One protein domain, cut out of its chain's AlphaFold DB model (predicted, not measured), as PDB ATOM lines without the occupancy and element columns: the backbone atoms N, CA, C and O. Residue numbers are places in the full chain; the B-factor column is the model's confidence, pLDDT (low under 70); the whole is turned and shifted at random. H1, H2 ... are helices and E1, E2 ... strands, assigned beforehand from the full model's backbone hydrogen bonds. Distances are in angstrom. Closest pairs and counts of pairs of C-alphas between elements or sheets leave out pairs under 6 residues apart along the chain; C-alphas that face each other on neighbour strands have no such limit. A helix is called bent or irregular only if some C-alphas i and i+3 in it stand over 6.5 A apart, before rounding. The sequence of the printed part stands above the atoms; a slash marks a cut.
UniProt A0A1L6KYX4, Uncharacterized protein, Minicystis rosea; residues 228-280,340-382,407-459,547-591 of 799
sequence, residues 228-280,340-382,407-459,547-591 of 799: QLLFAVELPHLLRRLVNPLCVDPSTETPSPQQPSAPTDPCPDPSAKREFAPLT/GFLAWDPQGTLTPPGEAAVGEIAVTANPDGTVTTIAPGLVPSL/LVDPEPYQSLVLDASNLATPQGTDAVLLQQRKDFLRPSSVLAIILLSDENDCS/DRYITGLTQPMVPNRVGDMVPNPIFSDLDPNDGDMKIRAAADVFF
ATOM      1  N   GLN A 228      13.190  -6.274   7.741       94.50
ATOM      2  CA  GLN A 228      12.196  -6.118   8.807       94.50
ATOM      3  C   GLN A 228      12.298  -4.737   9.469       94.50
ATOM      4  O   GLN A 228      11.279  -4.083   9.686       94.50
ATOM      5  N   LEU A 229      13.520  -4.244   9.710       92.31
ATOM      6  CA  LEU A 229      13.764  -2.888  10.195       92.31
ATOM      7  C   LEU A 229      13.263  -1.826   9.202       92.31
ATOM      8  O   LEU A 229      12.495  -0.944   9.585       92.31
ATOM      9  N   LEU A 230      13.646  -1.922   7.924       94.19
ATOM     10  CA  LEU A 230      13.238  -0.973   6.878       94.19
ATOM     11  C   LEU A 230      11.723  -0.977   6.612       94.19
ATOM     12  O   LEU A 230      11.152   0.062   6.285       94.19
ATOM     13  N   PHE A 231      11.063  -2.115   6.817       95.88
ATOM     14  CA  PHE A 231       9.607  -2.229   6.834       95.88
ATOM     15  C   PHE A 231       9.009  -1.525   8.058       95.88
ATOM     16  O   PHE A 231       8.154  -0.652   7.909       95.88
ATOM     17  N   ALA A 232       9.505  -1.834   9.262       94.88
ATOM     18  CA  ALA A 232       9.008  -1.289  10.525       94.88
ATOM     19  C   ALA A 232       9.095   0.247  10.615       94.88
ATOM     20  O   ALA A 232       8.195   0.874  11.179       94.88
ATOM     21  N   VAL A 233      10.134   0.869  10.040       92.94
ATOM     22  CA  VAL A 233      10.278   2.339  10.027       92.94
ATOM     23  C   VAL A 233       9.357   3.045   9.027       92.94
ATOM     24  O   VAL A 233       9.058   4.219   9.232       92.94
ATOM     25  N   GLU A 234       8.857   2.346   7.999       94.06
ATOM     26  CA  GLU A 234       7.915   2.886   7.003       94.06
ATOM     27  C   GLU A 234       6.441   2.524   7.264       94.06
ATOM     28  O   GLU A 234       5.544   3.090   6.630       94.06
ATOM     29  N   LEU A 235       6.148   1.686   8.263       95.19
ATOM     30  CA  LEU A 235       4.785   1.493   8.781       95.19
ATOM     31  C   LEU A 235       4.020   2.798   9.102       95.19
ATOM     32  O   LEU A 235       2.814   2.831   8.840       95.19
ATOM     33  N   PRO A 236       4.642   3.893   9.604       93.88
ATOM     34  CA  PRO A 236       3.962   5.176   9.745       93.88
ATOM     35  C   PRO A 236       3.437   5.706   8.413       93.88
ATOM     36  O   PRO A 236       2.349   6.270   8.391       93.88
ATOM     37  N   HIS A 237       4.169   5.524   7.310       92.12
ATOM     38  CA  HIS A 237       3.748   5.984   5.989       92.12
ATOM     39  C   HIS A 237       2.612   5.125   5.431       92.12
ATOM     40  O   HIS A 237       1.614   5.693   4.994       92.12
ATOM     41  N   LEU A 238       2.699   3.792   5.520       95.25
ATOM     42  CA  LEU A 238       1.601   2.903   5.116       95.25
ATOM     43  C   LEU A 238       0.313   3.219   5.892       95.25
ATOM     44  O   LEU A 238      -0.715   3.552   5.299       95.25
ATOM     45  N   LEU A 239       0.373   3.172   7.225       95.44
ATOM     46  CA  LEU A 239      -0.815   3.306   8.064       95.44
ATOM     47  C   LEU A 239      -1.379   4.729   8.054       95.44
ATOM     48  O   LEU A 239      -2.581   4.882   7.853       95.44
ATOM     49  N   ARG A 240      -0.553   5.783   8.196       92.31
ATOM     50  CA  ARG A 240      -1.060   7.172   8.171       92.31
ATOM     51  C   ARG A 240      -1.706   7.509   6.828       92.31
ATOM     52  O   ARG A 240      -2.681   8.247   6.825       92.31
ATOM     53  N   ARG A 241      -1.237   6.953   5.705       92.50
ATOM     54  CA  ARG A 241      -1.855   7.193   4.390       92.50
ATOM     55  C   ARG A 241      -3.177   6.442   4.195       92.50
ATOM     56  O   ARG A 241      -4.031   6.981   3.502       92.50
ATOM     57  N   LEU A 242      -3.355   5.271   4.813       94.00
ATOM     58  CA  LEU A 242      -4.616   4.514   4.813       94.00
ATOM     59  C   LEU A 242      -5.683   5.137   5.730       94.00
ATOM     60  O   LEU A 242      -6.844   5.256   5.338       94.00
ATOM     61  N   VAL A 243      -5.304   5.555   6.944       93.38
ATOM     62  CA  VAL A 243      -6.256   6.093   7.939       93.38
ATOM     63  C   VAL A 243      -6.429   7.610   7.860       93.38
ATOM     64  O   VAL A 243      -7.432   8.126   8.328       93.38
ATOM     65  N   ASN A 244      -5.488   8.349   7.266       91.69
ATOM     66  CA  ASN A 244      -5.567   9.800   7.052       91.69
ATOM     67  C   ASN A 244      -5.155  10.147   5.595       91.69
ATOM     68  O   ASN A 244      -4.066  10.687   5.375       91.69
ATOM     69  N   PRO A 245      -5.983   9.813   4.579       93.00
ATOM     70  CA  PRO A 245      -5.630   9.946   3.161       93.00
ATOM     71  C   PRO A 245      -5.427  11.404   2.744       93.00
ATOM     72  O   PRO A 245      -6.083  12.300   3.282       93.00
ATOM     73  N   LEU A 246      -4.543  11.666   1.778       93.38
ATOM     74  CA  LEU A 246      -4.217  13.042   1.392       93.38
ATOM     75  C   LEU A 246      -5.446  13.803   0.876       93.38
ATOM     76  O   LEU A 246      -6.246  13.300   0.086       93.38
ATOM     77  N   CYS A 247      -5.555  15.060   1.292       94.69
ATOM     78  CA  CYS A 247      -6.363  16.056   0.610       94.69
ATOM     79  C   CYS A 247      -5.664  16.443  -0.696       94.69
ATOM     80  O   CYS A 247      -4.510  16.877  -0.674       94.69
ATOM     81  N   VAL A 248      -6.357  16.292  -1.819       94.38
ATOM     82  CA  VAL A 248      -5.874  16.526  -3.182       94.38
ATOM     83  C   VAL A 248      -6.806  17.476  -3.934       94.38
ATOM     84  O   VAL A 248      -8.001  17.571  -3.636       94.38
ATOM     85  N   ASP A 249      -6.267  18.162  -4.939       92.25
ATOM     86  CA  ASP A 249      -7.072  18.875  -5.932       92.25
ATOM     87  C   ASP A 249      -8.006  17.877  -6.665       92.25
ATOM     88  O   ASP A 249      -7.531  16.846  -7.158       92.25
ATOM     89  N   PRO A 250      -9.325  18.140  -6.764       88.44
ATOM     90  CA  PRO A 250     -10.279  17.209  -7.368       88.44
ATOM     91  C   PRO A 250     -10.073  16.892  -8.856       88.44
ATOM     92  O   PRO A 250     -10.714  15.956  -9.340       88.44
ATOM     93  N   SER A 251      -9.253  17.676  -9.565       88.75
ATOM     94  CA  SER A 251      -9.066  17.667 -11.022       88.75
ATOM     95  C   SER A 251      -7.660  17.261 -11.480       88.75
ATOM     96  O   SER A 251      -7.531  16.668 -12.550       88.75
ATOM     97  N   THR A 252      -6.621  17.539 -10.687       89.75
ATOM     98  CA  THR A 252      -5.223  17.162 -10.983       89.75
ATOM     99  C   THR A 252      -4.691  16.029 -10.101       89.75
ATOM    100  O   THR A 252      -3.590  15.544 -10.348       89.75
ATOM    101  N   GLU A 253      -5.429  15.647  -9.051       87.44
ATOM    102  CA  GLU A 253      -5.002  14.753  -7.962       87.44
ATOM    103  C   GLU A 253      -3.720  15.195  -7.218       87.44
ATOM    104  O   GLU A 253      -3.162  14.437  -6.425       87.44
ATOM    105  N   THR A 254      -3.248  16.435  -7.405       90.62
ATOM    106  CA  THR A 254      -2.053  16.926  -6.700       90.62
ATOM    107  C   THR A 254      -2.362  17.216  -5.226       90.62
ATOM    108  O   THR A 254      -3.366  17.886  -4.959       90.62
ATOM    109  N   PRO A 255      -1.515  16.797  -4.262       91.88
ATOM    110  CA  PRO A 255      -1.726  17.073  -2.841       91.88
ATOM    111  C   PRO A 255      -1.851  18.565  -2.514       91.88
ATOM    112  O   PRO A 255      -1.045  19.384  -2.958       91.88
ATOM    113  N   SER A 256      -2.838  18.904  -1.684       92.19
ATOM    114  CA  SER A 256      -3.017  20.245  -1.125       92.19
ATOM    115  C   SER A 256      -1.831  20.623  -0.215       92.19
ATOM    116  O   SER A 256      -1.318  19.750   0.499       92.19
ATOM    117  N   PRO A 257      -1.391  21.901  -0.174       89.62
ATOM    118  CA  PRO A 257      -0.268  22.329   0.667       89.62
ATOM    119  C   PRO A 257      -0.525  22.203   2.177       89.62
ATOM    120  O   PRO A 257       0.424  22.232   2.961       89.62
ATOM    121  N   GLN A 258      -1.788  22.080   2.595       90.25
ATOM    122  CA  GLN A 258      -2.182  21.834   3.978       90.25
ATOM    123  C   GLN A 258      -2.897  20.486   4.080       90.25
ATOM    124  O   GLN A 258      -3.949  20.274   3.482       90.25
ATOM    125  N   GLN A 259      -2.330  19.589   4.883       92.94
ATOM    126  CA  GLN A 259      -2.917  18.290   5.198       92.94
ATOM    127  C   GLN A 259      -3.487  18.312   6.625       92.94
ATOM    128  O   GLN A 259      -2.880  18.930   7.504       92.94
ATOM    129  N   PRO A 260      -4.650  17.688   6.867       89.94
ATOM    130  CA  PRO A 260      -5.301  17.713   8.172       89.94
ATOM    131  C   PRO A 260      -4.648  16.755   9.181       89.94
ATOM    132  O   PRO A 260      -4.058  15.733   8.821       89.94
ATOM    133  N   SER A 261      -4.780  17.087  10.464       84.38
ATOM    134  CA  SER A 261      -4.139  16.391  11.586       84.38
ATOM    135  C   SER A 261      -4.666  14.976  11.828       84.38
ATOM    136  O   SER A 261      -3.873  14.071  12.087       84.38
ATOM    137  N   ALA A 262      -5.982  14.783  11.756       82.56
ATOM    138  CA  ALA A 262      -6.654  13.535  12.107       82.56
ATOM    139  C   ALA A 262      -7.419  12.909  10.921       82.56
ATOM    140  O   ALA A 262      -7.845  13.621  10.007       82.56
ATOM    141  N   PRO A 263      -7.681  11.585  10.967       81.50
ATOM    142  CA  PRO A 263      -8.594  10.888  10.053       81.50
ATOM    143  C   PRO A 263      -9.934  11.602   9.840       81.50
ATOM    144  O   PRO A 263     -10.408  11.728   8.717       81.50
ATOM    145  N   THR A 264     -10.538  12.089  10.926       79.94
ATOM    146  CA  THR A 264     -11.890  12.666  10.963       79.94
ATOM    147  C   THR A 264     -11.938  14.173  10.702       79.94
ATOM    148  O   THR A 264     -13.029  14.736  10.606       79.94
ATOM    149  N   ASP A 265     -10.787  14.833  10.564       87.50
ATOM    150  CA  ASP A 265     -10.718  16.252  10.213       87.50
ATOM    151  C   ASP A 265     -11.106  16.463   8.728       87.50
ATOM    152  O   ASP A 265     -10.719  15.665   7.863       87.50
ATOM    153  N   PRO A 266     -11.827  17.548   8.384       89.25
ATOM    154  CA  PRO A 266     -12.070  17.929   6.993       89.25
ATOM    155  C   PRO A 266     -10.784  18.433   6.318       89.25
ATOM    156  O   PRO A 266      -9.815  18.799   6.984       89.25
ATOM    157  N   CYS A 267     -10.781  18.514   4.984       93.75
ATOM    158  CA  CYS A 267      -9.662  19.124   4.268       93.75
ATOM    159  C   CYS A 267      -9.500  20.613   4.648       93.75
ATOM    160  O   CYS A 267     -10.493  21.345   4.618       93.75
ATOM    161  N   PRO A 268      -8.282  21.086   5.001       94.31
ATOM    162  CA  PRO A 268      -8.068  22.478   5.415       94.31
ATOM    163  C   PRO A 268      -8.347  23.497   4.303       94.31
ATOM    164  O   PRO A 268      -8.734  24.630   4.582       94.31
ATOM    165  N   ASP A 269      -8.158  23.082   3.050       91.88
ATOM    166  CA  ASP A 269      -8.629  23.778   1.858       91.88
ATOM    167  C   ASP A 269     -10.024  23.238   1.476       91.88
ATOM    168  O   ASP A 269     -10.121  22.065   1.103       91.88
ATOM    169  N   PRO A 270     -11.099  24.053   1.521       90.81
ATOM    170  CA  PRO A 270     -12.452  23.622   1.158       90.81
ATOM    171  C   PRO A 270     -12.650  23.263  -0.323       90.81
ATOM    172  O   PRO A 270     -13.725  22.792  -0.686       90.81
ATOM    173  N   SER A 271     -11.665  23.532  -1.188       91.50
ATOM    174  CA  SER A 271     -11.669  23.109  -2.593       91.50
ATOM    175  C   SER A 271     -10.966  21.767  -2.820       91.50
ATOM    176  O   SER A 271     -11.202  21.127  -3.846       91.50
ATOM    177  N   ALA A 272     -10.161  21.303  -1.859       93.81
ATOM    178  CA  ALA A 272      -9.548  19.982  -1.884       93.81
ATOM    179  C   ALA A 272     -10.513  18.912  -1.348       93.81
ATOM    180  O   ALA A 272     -11.276  19.146  -0.411       93.81
ATOM    181  N   LYS A 273     -10.432  17.704  -1.911       92.00
ATOM    182  CA  LYS A 273     -11.139  16.508  -1.422       92.00
ATOM    183  C   LYS A 273     -10.131  15.496  -0.886       92.00
ATOM    184  O   LYS A 273      -8.978  15.509  -1.309       92.00
ATOM    185  N   ARG A 274     -10.547  14.577  -0.012       91.31
ATOM    186  CA  ARG A 274      -9.733  13.385   0.283       91.31
ATOM    187  C   ARG A 274      -9.595  12.544  -1.001       91.31
ATOM    188  O   ARG A 274     -10.504  12.515  -1.826       91.31
ATOM    189  N   GLU A 275      -8.468  11.872  -1.194       89.31
ATOM    190  CA  GLU A 275      -8.249  10.987  -2.356       89.31
ATOM    191  C   GLU A 275      -9.099   9.696  -2.322       89.31
ATOM    192  O   GLU A 275      -9.489   9.198  -3.375       89.31
ATOM    193  N   PHE A 276      -9.401   9.193  -1.122       90.56
ATOM    194  CA  PHE A 276     -10.402   8.175  -0.780       90.56
ATOM    195  C   PHE A 276     -10.878   8.436   0.662       90.56
ATOM    196  O   PHE A 276     -10.257   9.229   1.379       90.56
ATOM    197  N   ALA A 277     -11.984   7.832   1.100       89.69
ATOM    198  CA  ALA A 277     -12.484   8.046   2.459       89.69
ATOM    199  C   ALA A 277     -11.513   7.473   3.519       89.69
ATOM    200  O   ALA A 277     -11.013   6.361   3.341       89.69
ATOM    201  N   PRO A 278     -11.255   8.187   4.631       91.56
ATOM    202  CA  PRO A 278     -10.433   7.686   5.733       91.56
ATOM    203  C   PRO A 278     -10.896   6.309   6.226       91.56
ATOM    204  O   PRO A 278     -12.052   6.154   6.619       91.56
ATOM    205  N   LEU A 279     -10.000   5.317   6.245       93.19
ATOM    206  CA  LEU A 279     -10.332   4.003   6.795       93.19
ATOM    207  C   LEU A 279     -10.465   4.077   8.320       93.19
ATOM    208  O   LEU A 279      -9.542   4.499   9.021       93.19
ATOM    209  N   THR A 280     -11.610   3.625   8.830       93.00
ATOM    210  CA  THR A 280     -11.939   3.598  10.266       93.00
ATOM    211  C   THR A 280     -12.269   2.201  10.785       93.00
ATOM    212  O   THR A 280     -12.785   2.091  11.890       93.00
ATOM    213  N   GLY A 340      -4.748 -12.263  18.294       96.19
ATOM    214  CA  GLY A 340      -3.542 -12.310  17.451       96.19
ATOM    215  C   GLY A 340      -3.424 -11.204  16.393       96.19
ATOM    216  O   GLY A 340      -2.351 -11.034  15.829       96.19
ATOM    217  N   PHE A 341      -4.472 -10.407  16.157       98.25
ATOM    218  CA  PHE A 341      -4.451  -9.269  15.225       98.25
ATOM    219  C   PHE A 341      -4.712  -7.930  15.933       98.25
ATOM    220  O   PHE A 341      -5.219  -7.885  17.054       98.25
ATOM    221  N   LEU A 342      -4.375  -6.822  15.276       98.38
ATOM    222  CA  LEU A 342      -4.720  -5.464  15.705       98.38
ATOM    223  C   LEU A 342      -6.026  -5.025  15.040       98.38
ATOM    224  O   LEU A 342      -6.201  -5.251  13.847       98.38
ATOM    225  N   ALA A 343      -6.910  -4.358  15.780       97.88
ATOM    226  CA  ALA A 343      -8.121  -3.749  15.232       97.88
ATOM    227  C   ALA A 343      -8.037  -2.224  15.355       97.88
ATOM    228  O   ALA A 343      -7.887  -1.704  16.459       97.88
ATOM    229  N   TRP A 344      -8.119  -1.518  14.230       96.94
ATOM    230  CA  TRP A 344      -8.229  -0.063  14.141       96.94
ATOM    231  C   TRP A 344      -9.703   0.337  14.139       96.94
ATOM    232  O   TRP A 344     -10.426  -0.004  13.206       96.94
ATOM    233  N   ASP A 345     -10.123   1.059  15.175       95.06
ATOM    234  CA  ASP A 345     -11.506   1.459  15.444       95.06
ATOM    235  C   ASP A 345     -11.536   2.846  16.131       95.06
ATOM    236  O   ASP A 345     -11.897   2.980  17.303       95.06
ATOM    237  N   PRO A 346     -11.161   3.930  15.420       93.12
ATOM    238  CA  PRO A 346     -11.147   5.293  15.959       93.12
ATOM    239  C   PRO A 346     -12.544   5.847  16.274       93.12
ATOM    240  O   PRO A 346     -12.658   6.961  16.786       93.12
ATOM    241  N   GLN A 347     -13.605   5.103  15.951       90.44
ATOM    242  CA  GLN A 347     -14.994   5.456  16.242       90.44
ATOM    243  C   GLN A 347     -15.561   4.714  17.467       90.44
ATOM    244  O   GLN A 347     -16.624   5.099  17.953       90.44
ATOM    245  N   GLY A 348     -14.871   3.695  17.998       92.00
ATOM    246  CA  GLY A 348     -15.347   2.891  19.130       92.00
ATOM    247  C   GLY A 348     -16.579   2.039  18.803       92.00
ATOM    248  O   GLY A 348     -17.471   1.892  19.639       92.00
ATOM    249  N   THR A 349     -16.654   1.547  17.569       90.75
ATOM    250  CA  THR A 349     -17.750   0.731  17.028       90.75
ATOM    251  C   THR A 349     -17.664  -0.738  17.430       90.75
ATOM    252  O   THR A 349     -18.694  -1.414  17.503       90.75
ATOM    253  N   LEU A 350     -16.463  -1.237  17.720       91.38
ATOM    254  CA  LEU A 350     -16.244  -2.604  18.169       91.38
ATOM    255  C   LEU A 350     -16.592  -2.759  19.659       91.38
ATOM    256  O   LEU A 350     -16.694  -1.794  20.417       91.38
ATOM    257  N   THR A 351     -16.806  -3.998  20.109       89.88
ATOM    258  CA  THR A 351     -17.090  -4.307  21.521       89.88
ATOM    259  C   THR A 351     -16.169  -5.423  22.037       89.88
ATOM    260  O   THR A 351     -16.353  -6.579  21.646       89.88
ATOM    261  N   PRO A 352     -15.217  -5.120  22.949       94.31
ATOM    262  CA  PRO A 352     -14.754  -3.773  23.321       94.31
ATOM    263  C   PRO A 352     -14.201  -2.983  22.116       94.31
ATOM    264  O   PRO A 352     -13.874  -3.604  21.107       94.31
ATOM    265  N   PRO A 353     -14.063  -1.649  22.217       94.75
ATOM    266  CA  PRO A 353     -13.412  -0.832  21.194       94.75
ATOM    267  C   PRO A 353     -12.008  -1.323  20.820       94.75
ATOM    268  O   PRO A 353     -11.292  -1.884  21.658       94.75
ATOM    269  N   GLY A 354     -11.618  -1.080  19.570       95.56
ATOM    270  CA  GLY A 354     -10.248  -1.291  19.097       95.56
ATOM    271  C   GLY A 354      -9.296  -0.139  19.450       95.56
ATOM    272  O   GLY A 354      -9.533   0.656  20.359       95.56
ATOM    273  N   GLU A 355      -8.190  -0.058  18.716       95.44
ATOM    274  CA  GLU A 355      -7.226   1.039  18.793       95.44
ATOM    275  C   GLU A 355      -7.764   2.288  18.079       95.44
ATOM    276  O   GLU A 355      -8.243   2.210  16.948       95.44
ATOM    277  N   ALA A 356      -7.636   3.447  18.726       93.31
ATOM    278  CA  ALA A 356      -8.118   4.740  18.243       93.31
ATOM    279  C   ALA A 356      -6.995   5.777  18.043       93.31
ATOM    280  O   ALA A 356      -7.201   6.799  17.386       93.31
ATOM    281  N   ALA A 357      -5.793   5.527  18.573       93.31
ATOM    282  CA  ALA A 357      -4.608   6.340  18.340       93.31
ATOM    283  C   ALA A 357      -3.749   5.740  17.218       93.31
ATOM    284  O   ALA A 357      -3.375   4.570  17.252       93.31
ATOM    285  N   VAL A 358      -3.366   6.547  16.223       92.38
ATOM    286  CA  VAL A 358      -2.430   6.085  15.175       92.38
ATOM    287  C   VAL A 358      -1.039   5.819  15.767       92.38
ATOM    288  O   VAL A 358      -0.349   4.896  15.343       92.38
ATOM    289  N   GLY A 359      -0.647   6.597  16.779       93.81
ATOM    290  CA  GLY A 359       0.647   6.497  17.449       93.81
ATOM    291  C   GLY A 359       1.812   7.083  16.651       93.81
ATOM    292  O   GLY A 359       1.669   7.616  15.542       93.81
ATOM    293  N   GLU A 360       2.995   7.011  17.255       93.19
ATOM    294  CA  GLU A 360       4.228   7.558  16.700       93.19
ATOM    295  C   GLU A 360       5.463   6.793  17.179       93.19
ATOM    296  O   GLU A 360       5.549   6.368  18.334       93.19
ATOM    297  N   ILE A 361       6.432   6.649  16.277       93.38
ATOM    298  CA  ILE A 361       7.715   5.982  16.499       93.38
ATOM    299  C   ILE A 361       8.863   6.902  16.073       93.38
ATOM    300  O   ILE A 361       8.690   7.754  15.203       93.38
ATOM    301  N   ALA A 362      10.042   6.700  16.655       88.44
ATOM    302  CA  ALA A 362      11.290   7.307  16.209       88.44
ATOM    303  C   ALA A 362      12.375   6.251  16.017       88.44
ATOM    304  O   ALA A 362      12.626   5.426  16.900       88.44
ATOM    305  N   VAL A 363      13.075   6.344  14.889       79.00
ATOM    306  CA  VAL A 363      14.336   5.633  14.674       79.00
ATOM    307  C   VAL A 363      15.406   6.322  15.513       79.00
ATOM    308  O   VAL A 363      15.747   7.480  15.267       79.00
ATOM    309  N   THR A 364      15.929   5.636  16.527       66.56
ATOM    310  CA  THR A 364      17.124   6.114  17.234       66.56
ATOM    311  C   THR A 364      18.367   5.837  16.393       66.56
ATOM    312  O   THR A 364      18.521   4.746  15.856       66.56
ATOM    313  N   ALA A 365      19.271   6.819  16.286       52.41
ATOM    314  CA  ALA A 365      20.511   6.735  15.500       52.41
ATOM    315  C   ALA A 365      21.603   5.865  16.168       52.41
ATOM    316  O   ALA A 365      22.781   6.224  16.193       52.41
ATOM    317  N   ASN A 366      21.194   4.743  16.756       52.38
ATOM    318  CA  ASN A 366      22.066   3.739  17.350       52.38
ATOM    319  C   ASN A 366      22.692   2.855  16.248       52.38
ATOM    320  O   ASN A 366      22.109   2.736  15.168       52.38
ATOM    321  N   PRO A 367      23.815   2.158  16.519       46.22
ATOM    322  CA  PRO A 367      24.417   1.206  15.575       46.22
ATOM    323  C   PRO A 367      23.495   0.051  15.145       46.22
ATOM    324  O   PRO A 367      23.720  -0.550  14.103       46.22
ATOM    325  N   ASP A 368      22.471  -0.249  15.948       57.47
ATOM    326  CA  ASP A 368      21.457  -1.289  15.718       57.47
ATOM    327  C   ASP A 368      20.174  -0.775  15.028       57.47
ATOM    328  O   ASP A 368      19.268  -1.556  14.746       57.47
ATOM    329  N   GLY A 369      20.064   0.535  14.771       64.75
ATOM    330  CA  GLY A 369      18.883   1.145  14.154       64.75
ATOM    331  C   GLY A 369      17.594   1.096  14.990       64.75
ATOM    332  O   GLY A 369      16.518   1.287  14.423       64.75
ATOM    333  N   THR A 370      17.672   0.847  16.307       79.12
ATOM    334  CA  THR A 370      16.518   0.636  17.208       79.12
ATOM    335  C   THR A 370      15.332   1.575  16.942       79.12
ATOM    336  O   THR A 370      15.464   2.805  16.954       79.12
ATOM    337  N   VAL A 371      14.137   0.990  16.803       86.94
ATOM    338  CA  VAL A 371      12.879   1.717  16.572       86.94
ATOM    339  C   VAL A 371      12.092   1.873  17.875       86.94
ATOM    340  O   VAL A 371      11.474   0.938  18.388       86.94
ATOM    341  N   THR A 372      12.106   3.089  18.411       89.81
ATOM    342  CA  THR A 372      11.472   3.450  19.686       89.81
ATOM    343  C   THR A 372      10.041   3.952  19.506       89.81
ATOM    344  O   THR A 372       9.704   4.554  18.489       89.81
ATOM    345  N   THR A 373       9.192   3.735  20.509       93.44
ATOM    346  CA  THR A 373       7.820   4.266  20.555       93.44
ATOM    347  C   THR A 373       7.819   5.645  21.223       93.44
ATOM    348  O   THR A 373       8.244   5.759  22.371       93.44
ATOM    349  N   ILE A 374       7.323   6.682  20.534       94.62
ATOM    350  CA  ILE A 374       7.103   8.025  21.107       94.62
ATOM    351  C   ILE A 374       5.727   8.087  21.776       94.62
ATOM    352  O   ILE A 374       5.606   8.505  22.926       94.62
ATOM    353  N   ALA A 375       4.688   7.670  21.051       94.81
ATOM    354  CA  ALA A 375       3.304   7.683  21.509       94.81
ATOM    355  C   ALA A 375       2.637   6.354  21.127       94.81
ATOM    356  O   ALA A 375       2.782   5.950  19.971       94.81
ATOM    357  N   PRO A 376       1.930   5.671  22.050       95.38
ATOM    358  CA  PRO A 376       1.264   4.401  21.765       95.38
ATOM    359  C   PRO A 376       0.177   4.559  20.693       95.38
ATOM    360  O   PRO A 376      -0.334   5.658  20.462       95.38
ATOM    361  N   GLY A 377      -0.147   3.454  20.027       94.75
ATOM    362  CA  GLY A 377      -1.121   3.421  18.944       94.75
ATOM    363  C   GLY A 377      -0.929   2.235  18.000       94.75
ATOM    364  O   GLY A 377      -0.092   1.352  18.231       94.75
ATOM    365  N   LEU A 378      -1.642   2.280  16.875       95.94
ATOM    366  CA  LEU A 378      -1.621   1.268  15.816       95.94
ATOM    367  C   LEU A 378      -0.218   1.071  15.210       95.94
ATOM    368  O   LEU A 378       0.234  -0.061  15.053       95.94
ATOM    369  N   VAL A 379       0.487   2.167  14.907       96.31
ATOM    370  CA  VAL A 379       1.827   2.155  14.291       96.31
ATOM    371  C   VAL A 379       2.879   1.504  15.207       96.31
ATOM    372  O   VAL A 379       3.533   0.567  14.748       96.31
ATOM    373  N   PRO A 380       3.043   1.910  16.486       96.00
ATOM    374  CA  PRO A 380       3.896   1.194  17.435       96.00
ATOM    375  C   PRO A 380       3.558  -0.290  17.561       96.00
ATOM    376  O   PRO A 380       4.459  -1.118  17.484       96.00
ATOM    377  N   SER A 381       2.272  -0.623  17.701       96.44
ATOM    378  CA  SER A 381       1.828  -2.003  17.915       96.44
ATOM    379  C   SER A 381       2.180  -2.894  16.724       96.44
ATOM    380  O   SER A 381       2.720  -3.982  16.907       96.44
ATOM    381  N   LEU A 382       1.969  -2.413  15.492       97.31
ATOM    382  CA  LEU A 382       2.353  -3.157  14.291       97.31
ATOM    383  C   LEU A 382       3.878  -3.239  14.121       97.31
ATOM    384  O   LEU A 382       4.383  -4.266  13.678       97.31
ATOM    385  N   LEU A 407      -5.225 -18.197   5.138       98.75
ATOM    386  CA  LEU A 407      -6.422 -17.577   4.548       98.75
ATOM    387  C   LEU A 407      -7.350 -18.541   3.795       98.75
ATOM    388  O   LEU A 407      -8.564 -18.385   3.877       98.75
ATOM    389  N   VAL A 408      -6.801 -19.495   3.042       98.69
ATOM    390  CA  VAL A 408      -7.508 -20.227   1.973       98.69
ATOM    391  C   VAL A 408      -7.724 -21.707   2.290       98.69
ATOM    392  O   VAL A 408      -8.802 -22.222   2.006       98.69
ATOM    393  N   ASP A 409      -6.737 -22.410   2.859       98.12
ATOM    394  CA  ASP A 409      -6.826 -23.863   3.078       98.12
ATOM    395  C   ASP A 409      -8.072 -24.217   3.916       98.12
ATOM    396  O   ASP A 409      -8.158 -23.792   5.072       98.12
ATOM    397  N   PRO A 410      -9.066 -24.956   3.393       97.38
ATOM    398  CA  PRO A 410     -10.273 -25.286   4.149       97.38
ATOM    399  C   PRO A 410     -10.011 -26.305   5.271       97.38
ATOM    400  O   PRO A 410     -10.794 -26.391   6.216       97.38
ATOM    401  N   GLU A 411      -8.923 -27.077   5.189       96.56
ATOM    402  CA  GLU A 411      -8.611 -28.187   6.092       96.56
ATOM    403  C   GLU A 411      -7.128 -28.146   6.529       96.56
ATOM    404  O   GLU A 411      -6.414 -29.142   6.349       96.56
ATOM    405  N   PRO A 412      -6.646 -27.049   7.152       97.38
ATOM    406  CA  PRO A 412      -5.249 -26.916   7.558       97.38
ATOM    407  C   PRO A 412      -4.912 -27.985   8.593       97.38
ATOM    408  O   PRO A 412      -5.676 -28.223   9.525       97.38
ATOM    409  N   TYR A 413      -3.791 -28.682   8.432       96.50
ATOM    410  CA  TYR A 413      -3.443 -29.815   9.296       96.50
ATOM    411  C   TYR A 413      -2.994 -29.379  10.694       96.50
ATOM    412  O   TYR A 413      -2.285 -28.386  10.837       96.50
ATOM    413  N   GLN A 414      -3.352 -30.149  11.726       96.19
ATOM    414  CA  GLN A 414      -2.917 -29.891  13.105       96.19
ATOM    415  C   GLN A 414      -1.448 -30.288  13.325       96.19
ATOM    416  O   GLN A 414      -0.725 -29.647  14.085       96.19
ATOM    417  N   SER A 415      -1.010 -31.362  12.669       93.69
ATOM    418  CA  SER A 415       0.391 -31.780  12.614       93.69
ATOM    419  C   SER A 415       0.663 -32.590  11.348       93.69
ATOM    420  O   SER A 415      -0.259 -33.062  10.680       93.69
ATOM    421  N   LEU A 416       1.940 -32.753  11.016       92.75
ATOM    422  CA  LEU A 416       2.395 -33.578   9.906       92.75
ATOM    423  C   LEU A 416       3.303 -34.682  10.451       92.75
ATOM    424  O   LEU A 416       4.200 -34.410  11.249       92.75
ATOM    425  N   VAL A 417       3.058 -35.930  10.051       93.69
ATOM    426  CA  VAL A 417       3.816 -37.100  10.528       93.69
ATOM    427  C   VAL A 417       4.230 -37.987   9.364       93.69
ATOM    428  O   VAL A 417       3.541 -38.032   8.347       93.69
ATOM    429  N   LEU A 418       5.326 -38.728   9.527       93.25
ATOM    430  CA  LEU A 418       5.683 -39.822   8.626       93.25
ATOM    431  C   LEU A 418       4.898 -41.084   9.021       93.25
ATOM    432  O   LEU A 418       4.854 -41.445  10.198       93.25
ATOM    433  N   ASP A 419       4.273 -41.744   8.047       91.88
ATOM    434  CA  ASP A 419       3.583 -43.022   8.247       91.88
ATOM    435  C   ASP A 419       4.570 -44.211   8.343       91.88
ATOM    436  O   ASP A 419       5.791 -44.063   8.251       91.88
ATOM    437  N   ALA A 420       4.038 -45.432   8.485       90.12
ATOM    438  CA  ALA A 420       4.838 -46.662   8.502       90.12
ATOM    439  C   ALA A 420       5.571 -46.964   7.170       90.12
ATOM    440  O   ALA A 420       6.445 -47.831   7.140       90.12
ATOM    441  N   SER A 421       5.231 -46.254   6.092       88.62
ATOM    442  CA  SER A 421       5.858 -46.300   4.767       88.62
ATOM    443  C   SER A 421       6.862 -45.153   4.540       88.62
ATOM    444  O   SER A 421       7.400 -45.025   3.441       88.62
ATOM    445  N   ASN A 422       7.123 -44.327   5.564       88.25
ATOM    446  CA  ASN A 422       7.903 -43.087   5.499       88.25
ATOM    447  C   ASN A 422       7.319 -42.056   4.502       88.25
ATOM    448  O   ASN A 422       8.046 -41.412   3.745       88.25
ATOM    449  N   LEU A 423       5.995 -41.898   4.492       92.44
ATOM    450  CA  LEU A 423       5.263 -40.889   3.728       92.44
ATOM    451  C   LEU A 423       4.688 -39.825   4.668       92.44
ATOM    452  O   LEU A 423       3.974 -40.146   5.621       92.44
ATOM    453  N   ALA A 424       4.957 -38.551   4.378       94.56
ATOM    454  CA  ALA A 424       4.339 -37.433   5.079       94.56
ATOM    455  C   ALA A 424       2.811 -37.500   4.910       94.56
ATOM    456  O   ALA A 424       2.306 -37.663   3.798       94.56
ATOM    457  N   THR A 425       2.082 -37.439   6.021       94.75
ATOM    458  CA  THR A 425       0.629 -37.637   6.068       94.75
ATOM    459  C   THR A 425       0.003 -36.622   7.033       94.75
ATOM    460  O   THR A 425       0.213 -36.747   8.247       94.75
ATOM    461  N   PRO A 426      -0.764 -35.628   6.545       95.19
ATOM    462  CA  PRO A 426      -1.361 -34.592   7.391       95.19
ATOM    463  C   PRO A 426      -2.391 -35.140   8.389       95.19
ATOM    464  O   PRO A 426      -3.330 -35.841   8.004       95.19
ATOM    465  N   GLN A 427      -2.244 -34.792   9.670       95.75
ATOM    466  CA  GLN A 427      -3.075 -35.267  10.780       95.75
ATOM    467  C   GLN A 427      -3.990 -34.169  11.329       95.75
ATOM    468  O   GLN A 427      -3.582 -33.017  11.484       95.75
ATOM    469  N   GLY A 428      -5.224 -34.553  11.670       96.25
ATOM    470  CA  GLY A 428      -6.218 -33.665  12.283       96.25
ATOM    471  C   GLY A 428      -6.534 -32.419  11.449       96.25
ATOM    472  O   GLY A 428      -6.238 -32.365  10.250       96.25
ATOM    473  N   THR A 429      -7.101 -31.416  12.118       97.69
ATOM    474  CA  THR A 429      -7.366 -30.080  11.567       97.69
ATOM    475  C   THR A 429      -7.003 -29.023  12.609       97.69
ATOM    476  O   THR A 429      -7.271 -29.203  13.799       97.69
ATOM    477  N   ASP A 430      -6.376 -27.935  12.178       98.38
ATOM    478  CA  ASP A 430      -5.887 -26.857  13.030       98.38
ATOM    479  C   ASP A 430      -7.025 -25.917  13.451       98.38
ATOM    480  O   ASP A 430      -7.314 -24.899  12.822       98.38
ATOM    481  N   ALA A 431      -7.700 -26.290  14.537       98.38
ATOM    482  CA  ALA A 431      -8.793 -25.508  15.104       98.38
ATOM    483  C   ALA A 431      -8.352 -24.132  15.644       98.38
ATOM    484  O   ALA A 431      -9.199 -23.254  15.782       98.38
ATOM    485  N   VAL A 432      -7.060 -23.925  15.942       98.00
ATOM    486  CA  VAL A 432      -6.545 -22.619  16.387       98.00
ATOM    487  C   VAL A 432      -6.445 -21.682  15.191       98.00
ATOM    488  O   VAL A 432      -6.999 -20.586  15.237       98.00
ATOM    489  N   LEU A 433      -5.833 -22.145  14.097       98.50
ATOM    490  CA  LEU A 433      -5.753 -21.393  12.848       98.50
ATOM    491  C   LEU A 433      -7.152 -21.078  12.303       98.50
ATOM    492  O   LEU A 433      -7.444 -19.924  12.004       98.50
ATOM    493  N   LEU A 434      -8.054 -22.066  12.233       98.50
ATOM    494  CA  LEU A 434      -9.421 -21.838  11.747       98.50
ATOM    495  C   LEU A 434     -10.197 -20.822  12.603       98.50
ATOM    496  O   LEU A 434     -10.943 -20.014  12.049       98.50
ATOM    497  N   GLN A 435      -9.998 -20.815  13.926       98.31
ATOM    498  CA  GLN A 435     -10.598 -19.808  14.805       98.31
ATOM    499  C   GLN A 435      -9.968 -18.422  14.588       98.31
ATOM    500  O   GLN A 435     -10.707 -17.457  14.424       98.31
ATOM    501  N   GLN A 436      -8.636 -18.317  14.503       98.56
ATOM    502  CA  GLN A 436      -7.944 -17.058  14.187       98.56
ATOM    503  C   GLN A 436      -8.380 -16.484  12.833       98.56
ATOM    504  O   GLN A 436      -8.664 -15.292  12.742       98.56
ATOM    505  N   ARG A 437      -8.486 -17.323  11.794       98.56
ATOM    506  CA  ARG A 437      -8.983 -16.927  10.469       98.56
ATOM    507  C   ARG A 437     -10.412 -16.408  10.555       98.56
ATOM    508  O   ARG A 437     -10.678 -15.346  10.016       98.56
ATOM    509  N   LYS A 438     -11.308 -17.124  11.242       97.75
ATOM    510  CA  LYS A 438     -12.695 -16.684  11.453       97.75
ATOM    511  C   LYS A 438     -12.766 -15.342  12.193       97.75
ATOM    512  O   LYS A 438     -13.570 -14.491  11.839       97.75
ATOM    513  N   ASP A 439     -11.943 -15.164  13.222       97.19
ATOM    514  CA  ASP A 439     -11.909 -13.945  14.032       97.19
ATOM    515  C   ASP A 439     -11.306 -12.736  13.292       97.19
ATOM    516  O   ASP A 439     -11.671 -11.597  13.588       97.19
ATOM    517  N   PHE A 440     -10.374 -12.974  12.363       98.00
ATOM    518  CA  PHE A 440      -9.672 -11.950  11.586       98.00
ATOM    519  C   PHE A 440     -10.378 -11.594  10.271       98.00
ATOM    520  O   PHE A 440     -10.536 -10.414   9.967       98.00
ATOM    521  N   LEU A 441     -10.757 -12.594   9.472       97.06
ATOM    522  CA  LEU A 441     -11.126 -12.420   8.072       97.06
ATOM    523  C   LEU A 441     -12.627 -12.199   7.914       97.06
ATOM    524  O   LEU A 441     -13.439 -13.101   8.121       97.06
ATOM    525  N   ARG A 442     -12.987 -10.996   7.479       95.00
ATOM    526  CA  ARG A 442     -14.373 -10.565   7.324       95.00
ATOM    527  C   ARG A 442     -14.835 -10.760   5.879       95.00
ATOM    528  O   ARG A 442     -14.023 -10.664   4.949       95.00
ATOM    529  N   PRO A 443     -16.132 -11.024   5.651       93.75
ATOM    530  CA  PRO A 443     -16.661 -11.209   4.305       93.75
ATOM    531  C   PRO A 443     -16.698  -9.903   3.498       93.75
ATOM    532  O   PRO A 443     -16.450  -9.963   2.301       93.75
ATOM    533  N   SER A 444     -16.951  -8.737   4.111       92.38
ATOM    534  CA  SER A 444     -17.209  -7.472   3.384       92.38
ATOM    535  C   SER A 444     -16.024  -6.509   3.228       92.38
ATOM    536  O   SER A 444     -16.172  -5.407   2.682       92.38
ATOM    537  N   SER A 445     -14.848  -6.905   3.707       94.25
ATOM    538  CA  SER A 445     -13.602  -6.144   3.617       94.25
ATOM    539  C   SER A 445     -12.935  -6.267   2.244       94.25
ATOM    540  O   SER A 445     -13.032  -7.296   1.570       94.25
ATOM    541  N   VAL A 446     -12.173  -5.244   1.851       96.19
ATOM    542  CA  VAL A 446     -11.045  -5.461   0.931       96.19
ATOM    543  C   VAL A 446      -9.997  -6.289   1.676       96.19
ATOM    544  O   VAL A 446      -9.713  -6.015   2.841       96.19
ATOM    545  N   LEU A 447      -9.426  -7.295   1.017       98.12
ATOM    546  CA  LEU A 447      -8.334  -8.108   1.552       98.12
ATOM    547  C   LEU A 447      -7.024  -7.664   0.900       98.12
ATOM    548  O   LEU A 447      -6.868  -7.773  -0.314       98.12
ATOM    549  N   ALA A 448      -6.077  -7.187   1.701       98.50
ATOM    550  CA  ALA A 448      -4.723  -6.870   1.265       98.50
ATOM    551  C   ALA A 448      -3.729  -7.841   1.906       98.50
ATOM    552  O   ALA A 448      -3.726  -8.027   3.120       98.50
ATOM    553  N   ILE A 449      -2.868  -8.436   1.087       98.88
ATOM    554  CA  ILE A 449      -1.783  -9.317   1.518       98.88
ATOM    555  C   ILE A 449      -0.463  -8.647   1.131       98.88
ATOM    556  O   ILE A 449      -0.315  -8.192  -0.009       98.88
ATOM    557  N   ILE A 450       0.488  -8.575   2.062       98.88
ATOM    558  CA  ILE A 450       1.849  -8.081   1.816       98.88
ATOM    559  C   ILE A 450       2.852  -9.134   2.280       98.88
ATOM    560  O   ILE A 450       3.012  -9.328   3.479       98.88
ATOM    561  N   LEU A 451       3.528  -9.769   1.323       98.75
ATOM    562  CA  LEU A 451       4.653 -10.687   1.513       98.75
ATOM    563  C   LEU A 451       5.966  -9.895   1.445       98.75
ATOM    564  O   LEU A 451       6.172  -9.127   0.500       98.75
ATOM    565  N   LEU A 452       6.849 -10.090   2.427       98.62
ATOM    566  CA  LEU A 452       8.190  -9.499   2.502       98.62
ATOM    567  C   LEU A 452       9.251 -10.598   2.696       98.62
ATOM    568  O   LEU A 452       9.315 -11.180   3.775       98.62
ATOM    569  N   SER A 453      10.106 -10.835   1.697       97.50
ATOM    570  CA  SER A 453      11.192 -11.838   1.733       97.50
ATOM    571  C   SER A 453      12.402 -11.391   0.903       97.50
ATOM    572  O   SER A 453      12.267 -10.562   0.003       97.50
ATOM    573  N   ASP A 454      13.592 -11.925   1.186       95.25
ATOM    574  CA  ASP A 454      14.802 -11.723   0.376       95.25
ATOM    575  C   ASP A 454      15.355 -13.023  -0.247       95.25
ATOM    576  O   ASP A 454      16.476 -13.043  -0.770       95.25
ATOM    577  N   GLU A 455      14.556 -14.088  -0.208       91.25
ATOM    578  CA  GLU A 455      14.827 -15.431  -0.728       91.25
ATOM    579  C   GLU A 455      13.707 -15.876  -1.704       91.25
ATOM    580  O   GLU A 455      12.961 -15.024  -2.186       91.25
ATOM    581  N   ASN A 456      13.666 -17.152  -2.115       88.12
ATOM    582  CA  ASN A 456      12.729 -17.670  -3.133       88.12
ATOM    583  C   ASN A 456      11.875 -18.814  -2.560       88.12
ATOM    584  O   ASN A 456      12.400 -19.689  -1.867       88.12
ATOM    585  N   ASP A 457      10.585 -18.815  -2.888       94.38
ATOM    586  CA  ASP A 457       9.550 -19.676  -2.321       94.38
ATOM    587  C   ASP A 457       9.883 -21.176  -2.308       94.38
ATOM    588  O   ASP A 457       9.988 -21.845  -3.339       94.38
ATOM    589  N   CYS A 458       9.932 -21.717  -1.093       93.88
ATOM    590  CA  CYS A 458      10.170 -23.115  -0.752       93.88
ATOM    591  C   CYS A 458       8.885 -23.773  -0.198       93.88
ATOM    592  O   CYS A 458       8.936 -24.640   0.676       93.88
ATOM    593  N   SER A 459       7.712 -23.386  -0.728       96.19
ATOM    594  CA  SER A 459       6.388 -23.925  -0.367       96.19
ATOM    595  C   SER A 459       6.182 -25.379  -0.810       96.19
ATOM    596  O   SER A 459       5.557 -25.683  -1.835       96.19
ATOM    597  N   ASP A 547      -0.641 -22.242  -9.583       96.75
ATOM    598  CA  ASP A 547      -2.089 -22.270  -9.804       96.75
ATOM    599  C   ASP A 547      -2.890 -22.492  -8.510       96.75
ATOM    600  O   ASP A 547      -4.024 -22.026  -8.428       96.75
ATOM    601  N   ARG A 548      -2.313 -23.122  -7.468       96.81
ATOM    602  CA  ARG A 548      -2.908 -23.203  -6.116       96.81
ATOM    603  C   ARG A 548      -3.193 -21.805  -5.571       96.81
ATOM    604  O   ARG A 548      -4.317 -21.511  -5.173       96.81
ATOM    605  N   TYR A 549      -2.190 -20.936  -5.620       98.44
ATOM    606  CA  TYR A 549      -2.235 -19.579  -5.083       98.44
ATOM    607  C   TYR A 549      -3.120 -18.661  -5.927       98.44
ATOM    608  O   TYR A 549      -3.935 -17.914  -5.387       98.44
ATOM    609  N   ILE A 550      -3.041 -18.789  -7.254       98.19
ATOM    610  CA  ILE A 550      -3.900 -18.053  -8.192       98.19
ATOM    611  C   ILE A 550      -5.370 -18.459  -8.003       98.19
ATOM    612  O   ILE A 550      -6.240 -17.593  -7.912       98.19
ATOM    613  N   THR A 551      -5.660 -19.759  -7.869       98.19
ATOM    614  CA  THR A 551      -7.011 -20.269  -7.575       98.19
ATOM    615  C   THR A 551      -7.501 -19.744  -6.228       98.19
ATOM    616  O   THR A 551      -8.588 -19.177  -6.148       98.19
ATOM    617  N   GLY A 552      -6.671 -19.852  -5.185       98.31
ATOM    618  CA  GLY A 552      -6.996 -19.404  -3.833       98.31
ATOM    619  C   GLY A 552      -7.340 -17.918  -3.720       98.31
ATOM    620  O   GLY A 552      -8.199 -17.563  -2.921       98.31
ATOM    621  N   LEU A 553      -6.734 -17.062  -4.548       98.56
ATOM    622  CA  LEU A 553      -6.968 -15.612  -4.547       98.56
ATOM    623  C   LEU A 553      -8.026 -15.132  -5.559       98.56
ATOM    624  O   LEU A 553      -8.348 -13.945  -5.570       98.56
ATOM    625  N   THR A 554      -8.577 -16.015  -6.405       98.06
ATOM    626  CA  THR A 554      -9.516 -15.613  -7.478       98.06
ATOM    627  C   THR A 554     -10.804 -16.431  -7.577       98.06
ATOM    628  O   THR A 554     -11.785 -15.919  -8.114       98.06
ATOM    629  N   GLN A 555     -10.838 -17.674  -7.085       97.75
ATOM    630  CA  GLN A 555     -11.967 -18.590  -7.285       97.75
ATOM    631  C   GLN A 555     -12.795 -18.787  -6.006       97.75
ATOM    632  O   GLN A 555     -12.221 -19.030  -4.945       97.75
ATOM    633  N   PRO A 556     -14.143 -18.774  -6.084       97.12
ATOM    634  CA  PRO A 556     -15.026 -18.932  -4.922       97.12
ATOM    635  C   PRO A 556     -15.042 -20.356  -4.340       97.12
ATOM    636  O   PRO A 556     -15.652 -20.583  -3.299       97.12
ATOM    637  N   MET A 557     -14.383 -21.313  -4.997       97.94
ATOM    638  CA  MET A 557     -14.270 -22.708  -4.577       97.94
ATOM    639  C   MET A 557     -12.805 -23.148  -4.673       97.94
ATOM    640  O   MET A 557     -12.124 -22.807  -5.639       97.94
ATOM    641  N   VAL A 558     -12.344 -23.952  -3.716       98.12
ATOM    642  CA  VAL A 558     -10.995 -24.549  -3.676       98.12
ATOM    643  C   VAL A 558     -11.081 -26.042  -3.343       98.12
ATOM    644  O   VAL A 558     -12.048 -26.458  -2.700       98.12
ATOM    645  N   PRO A 559     -10.116 -26.877  -3.765       96.81
ATOM    646  CA  PRO A 559     -10.072 -28.274  -3.347       96.81
ATOM    647  C   PRO A 559      -9.703 -28.391  -1.862       96.81
ATOM    648  O   PRO A 559      -8.779 -27.726  -1.389       96.81
ATOM    649  N   ASN A 560     -10.393 -29.272  -1.139       95.31
ATOM    650  CA  ASN A 560     -10.001 -29.702   0.202       95.31
ATOM    651  C   ASN A 560      -8.901 -30.788   0.158       95.31
ATOM    652  O   ASN A 560      -8.394 -31.130  -0.915       95.31
ATOM    653  N   ARG A 561      -8.530 -31.374   1.308       90.81
ATOM    654  CA  ARG A 561      -7.412 -32.333   1.406       90.81
ATOM    655  C   ARG A 561      -7.636 -33.627   0.610       90.81
ATOM    656  O   ARG A 561      -6.665 -34.297   0.267       90.81
ATOM    657  N   VAL A 562      -8.888 -33.989   0.309       91.88
ATOM    658  CA  VAL A 562      -9.235 -35.157  -0.527       91.88
ATOM    659  C   VAL A 562      -9.536 -34.802  -1.990       91.88
ATOM    660  O   VAL A 562      -9.730 -35.706  -2.801       91.88
ATOM    661  N   GLY A 563      -9.509 -33.513  -2.347       93.25
ATOM    662  CA  GLY A 563      -9.747 -33.015  -3.704       93.25
ATOM    663  C   GLY A 563     -11.205 -32.667  -4.024       93.25
ATOM    664  O   GLY A 563     -11.498 -32.334  -5.172       93.25
ATOM    665  N   ASP A 564     -12.111 -32.709  -3.045       97.00
ATOM    666  CA  ASP A 564     -13.483 -32.226  -3.209       97.00
ATOM    667  C   ASP A 564     -13.491 -30.689  -3.233       97.00
ATOM    668  O   ASP A 564     -12.864 -30.039  -2.395       97.00
ATOM    669  N   MET A 565     -14.213 -30.090  -4.184       97.75
ATOM    670  CA  MET A 565     -14.336 -28.632  -4.275       97.75
ATOM    671  C   MET A 565     -15.285 -28.107  -3.191       97.75
ATOM    672  O   MET A 565     -16.487 -28.376  -3.225       97.75
ATOM    673  N   VAL A 566     -14.752 -27.308  -2.268       98.31
ATOM    674  CA  VAL A 566     -15.473 -26.680  -1.148       98.31
ATOM    675  C   VAL A 566     -15.415 -25.147  -1.249       98.31
ATOM    676  O   VAL A 566     -14.564 -24.627  -1.976       98.31
ATOM    677  N   PRO A 567     -16.304 -24.397  -0.565       97.94
ATOM    678  CA  PRO A 567     -16.264 -22.935  -0.564       97.94
ATOM    679  C   PRO A 567     -14.908 -22.392  -0.109       97.94
ATOM    680  O   PRO A 567     -14.356 -22.835   0.899       97.94
ATOM    681  N   ASN A 568     -14.378 -21.421  -0.851       98.44
ATOM    682  CA  ASN A 568     -13.141 -20.736  -0.497       98.44
ATOM    683  C   ASN A 568     -13.398 -19.796   0.697       98.44
ATOM    684  O   ASN A 568     -14.255 -18.912   0.577       98.44
ATOM    685  N   PRO A 569     -12.671 -19.927   1.823       98.00
ATOM    686  CA  PRO A 569     -12.872 -19.086   2.999       98.00
ATOM    687  C   PRO A 569     -12.753 -17.581   2.723       98.00
ATOM    688  O   PRO A 569     -13.478 -16.808   3.343       98.00
ATOM    689  N   ILE A 570     -11.921 -17.141   1.766       97.44
ATOM    690  CA  ILE A 570     -11.788 -15.701   1.463       97.44
ATOM    691  C   ILE A 570     -12.987 -15.126   0.695       97.44
ATOM    692  O   ILE A 570     -13.144 -13.905   0.649       97.44
ATOM    693  N   PHE A 571     -13.838 -15.992   0.138       97.38
ATOM    694  CA  PHE A 571     -15.084 -15.673  -0.568       97.38
ATOM    695  C   PHE A 571     -16.302 -16.315   0.117       97.38
ATOM    696  O   PHE A 571     -17.290 -16.653  -0.535       97.38
ATOM    697  N   SER A 572     -16.223 -16.499   1.436       95.94
ATOM    698  CA  SER A 572     -17.284 -17.059   2.273       95.94
ATOM    699  C   SER A 572     -17.580 -16.144   3.459       95.94
ATOM    700  O   SER A 572     -16.720 -15.394   3.915       95.94
ATOM    701  N   ASP A 573     -18.797 -16.245   3.984       95.25
ATOM    702  CA  ASP A 573     -19.122 -15.788   5.334       95.25
ATOM    703  C   ASP A 573     -18.621 -16.841   6.342       95.25
ATOM    704  O   ASP A 573     -19.002 -18.013   6.264       95.25
ATOM    705  N   LEU A 574     -17.724 -16.433   7.245       95.62
ATOM    706  CA  LEU A 574     -17.135 -17.292   8.279       95.62
ATOM    707  C   LEU A 574     -17.818 -17.137   9.650       95.62
ATOM    708  O   LEU A 574     -17.632 -18.002  10.513       95.62
ATOM    709  N   ASP A 575     -18.629 -16.092   9.863       93.56
ATOM    710  CA  ASP A 575     -19.453 -15.942  11.065       93.56
ATOM    711  C   ASP A 575     -20.880 -15.447  10.768       93.56
ATOM    712  O   ASP A 575     -21.212 -14.307  11.094       93.56
ATOM    713  N   PRO A 576     -21.793 -16.324  10.301       90.81
ATOM    714  CA  PRO A 576     -23.183 -15.964   9.976       90.81
ATOM    715  C   PRO A 576     -24.048 -15.530  11.184       90.81
ATOM    716  O   PRO A 576     -25.278 -15.500  11.105       90.81
ATOM    717  N   ASN A 577     -23.421 -15.223  12.322       90.69
ATOM    718  CA  ASN A 577     -24.014 -14.675  13.536       90.69
ATOM    719  C   ASN A 577     -23.676 -13.183  13.747       90.69
ATOM    720  O   ASN A 577     -24.314 -12.560  14.596       90.69
ATOM    721  N   ASP A 578     -22.700 -12.609  13.027       87.19
ATOM    722  CA  ASP A 578     -22.302 -11.196  13.177       87.19
ATOM    723  C   ASP A 578     -23.217 -10.222  12.397       87.19
ATOM    724  O   ASP A 578     -23.383  -9.064  12.787       87.19
ATOM    725  N   GLY A 579     -23.883 -10.726  11.351       85.62
ATOM    726  CA  GLY A 579     -24.816 -10.001  10.487       85.62
ATOM    727  C   GLY A 579     -24.225  -9.497   9.163       85.62
ATOM    728  O   GLY A 579     -24.972  -8.947   8.349       85.62
ATOM    729  N   ASP A 580     -22.932  -9.695   8.905       88.12
ATOM    730  CA  ASP A 580     -22.214  -9.189   7.733       88.12
ATOM    731  C   ASP A 580     -22.307 -10.132   6.519       88.12
ATOM    732  O   ASP A 580     -21.326 -10.635   5.983       88.12
ATOM    733  N   MET A 581     -23.520 -10.347   6.013       87.44
ATOM    734  CA  MET A 581     -23.781 -11.258   4.881       87.44
ATOM    735  C   MET A 581     -23.212 -10.781   3.515       87.44
ATOM    736  O   MET A 581     -23.565 -11.336   2.470       87.44
ATOM    737  N   LYS A 582     -22.393  -9.718   3.465       90.81
ATOM    738  CA  LYS A 582     -21.893  -9.095   2.223       90.81
ATOM    739  C   LYS A 582     -20.551  -9.712   1.816       90.81
ATOM    740  O   LYS A 582     -19.496  -9.200   2.166       90.81
ATOM    741  N   ILE A 583     -20.595 -10.790   1.036       91.81
ATOM    742  CA  ILE A 583     -19.397 -11.494   0.548       91.81
ATOM    743  C   ILE A 583     -18.625 -10.662  -0.500       91.81
ATOM    744  O   ILE A 583     -19.188 -10.205  -1.497       91.81
ATOM    745  N   ARG A 584     -17.316 -10.515  -0.269       92.62
ATOM    746  CA  ARG A 584     -16.267  -9.942  -1.129       92.62
ATOM    747  C   ARG A 584     -16.205 -10.587  -2.520       92.62
ATOM    748  O   ARG A 584     -16.338 -11.801  -2.655       92.62
ATOM    749  N   ALA A 585     -15.913  -9.793  -3.553       92.44
ATOM    750  CA  ALA A 585     -15.599 -10.308  -4.885       92.44
ATOM    751  C   ALA A 585     -14.082 -10.511  -5.067       92.44
ATOM    752  O   ALA A 585     -13.273  -9.887  -4.387       92.44
ATOM    753  N   ALA A 586     -13.677 -11.329  -6.048       94.31
ATOM    754  CA  ALA A 586     -12.259 -11.536  -6.376       94.31
ATOM    755  C   ALA A 586     -11.491 -10.214  -6.569       94.31
ATOM    756  O   ALA A 586     -10.396 -10.060  -6.044       94.31
ATOM    757  N   ALA A 587     -12.108  -9.224  -7.220       93.19
ATOM    758  CA  ALA A 587     -11.516  -7.909  -7.485       93.19
ATOM    759  C   ALA A 587     -11.282  -7.017  -6.240       93.19
ATOM    760  O   ALA A 587     -10.764  -5.911  -6.394       93.19
ATOM    761  N   ASP A 588     -11.662  -7.466  -5.039       94.88
ATOM    762  CA  ASP A 588     -11.364  -6.815  -3.753       94.88
ATOM    763  C   ASP A 588     -10.219  -7.518  -2.986       94.88
ATOM    764  O   ASP A 588      -9.976  -7.205  -1.821       94.88
ATOM    765  N   VAL A 589      -9.521  -8.473  -3.617       97.56
ATOM    766  CA  VAL A 589      -8.328  -9.154  -3.081       97.56
ATOM    767  C   VAL A 589      -7.071  -8.617  -3.768       97.56
ATOM    768  O   VAL A 589      -6.971  -8.668  -4.994       97.56
ATOM    769  N   PHE A 590      -6.082  -8.165  -2.997       98.38
ATOM    770  CA  PHE A 590      -4.796  -7.666  -3.495       98.38
ATOM    771  C   PHE A 590      -3.624  -8.432  -2.887       98.38
ATOM    772  O   PHE A 590      -3.582  -8.652  -1.677       98.38
ATOM    773  N   PHE A 591      -2.650  -8.791  -3.724       98.81
ATOM    774  CA  PHE A 591      -1.447  -9.515  -3.315       98.81
ATOM    775  C   PHE A 591      -0.195  -8.724  -3.694       98.81
ATOM    776  O   PHE A 591       0.077  -8.481  -4.873       98.81
TER     777      PHE A 591
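Overview. This is residues 228 to 280, 340 to 382, 407 to 459 and 547 to 591 of the 799 residues of an uncharacterized protein of Minicystis rosea (UniProt A0A1L6KYX4). With little regular structure, the model is a loose string of small parts: H1 and H2 pack beside hairpin E2-E3 near one end, parallel E6-E9 lies near the middle, and hairpin E4-E5 is at the other end. The 194 printed residues, 75 in four named helices and nine strands, are mixed in class. The radius of gyration of the C-alphas is 21.1 A; spans are 69 by 48 by 36 A.

Along the chain. H1, residues 228 to 243, begins at C-alpha (12.196, -6.118, 8.807) and is 22.1 A long, only just irregular: C-alphas 233 and 236 are 6.9 A apart. E1 is 342 to 344, E2 360 to 363, E3 371 to 375, H2 378 to 382, E4 415 to 418, E5 424 to 427, H3 431 to 440, E6 446 to 452 (19.7 A), H4 547 to 554, E7 557 to 559, E8 565 to 567. E9, 589 to 591, ends at C-alpha (-1.447, -9.515, -3.315).

Arrangement. H1 touches H2 with residues 232 to 239 alone, closest C-alphas Pro 236 and Val 379, 5.9 A. N 362 and O 372 of hairpin E2-E3 are 2.8 A apart, N 449 and O 590 of parallel E6-E9 2.9 A, N 558 and O 566 of hairpin E7-E8 2.9 A, N 425 and O 417 of hairpin E4-E5 2.8 A, within hydrogen-bond range. E1 pairs with no named strand. H3 and H4 are apart. Every O i to N i+4 pair is within range in H2, H3 and H4, 9 of 12 in H1.

Size, cuts and confidence. The farthest C-alphas, Pro 270 and Ala 420, are 72.8 A apart. Cuts 281 to 339, 383 to 406 and 460 to 546 leave C-alpha gaps of 19.4, 19.5 and 12.8 A. Links E1 to E2 and E8 to E9 are long. Residues 364 to 369 have pLDDT under 70.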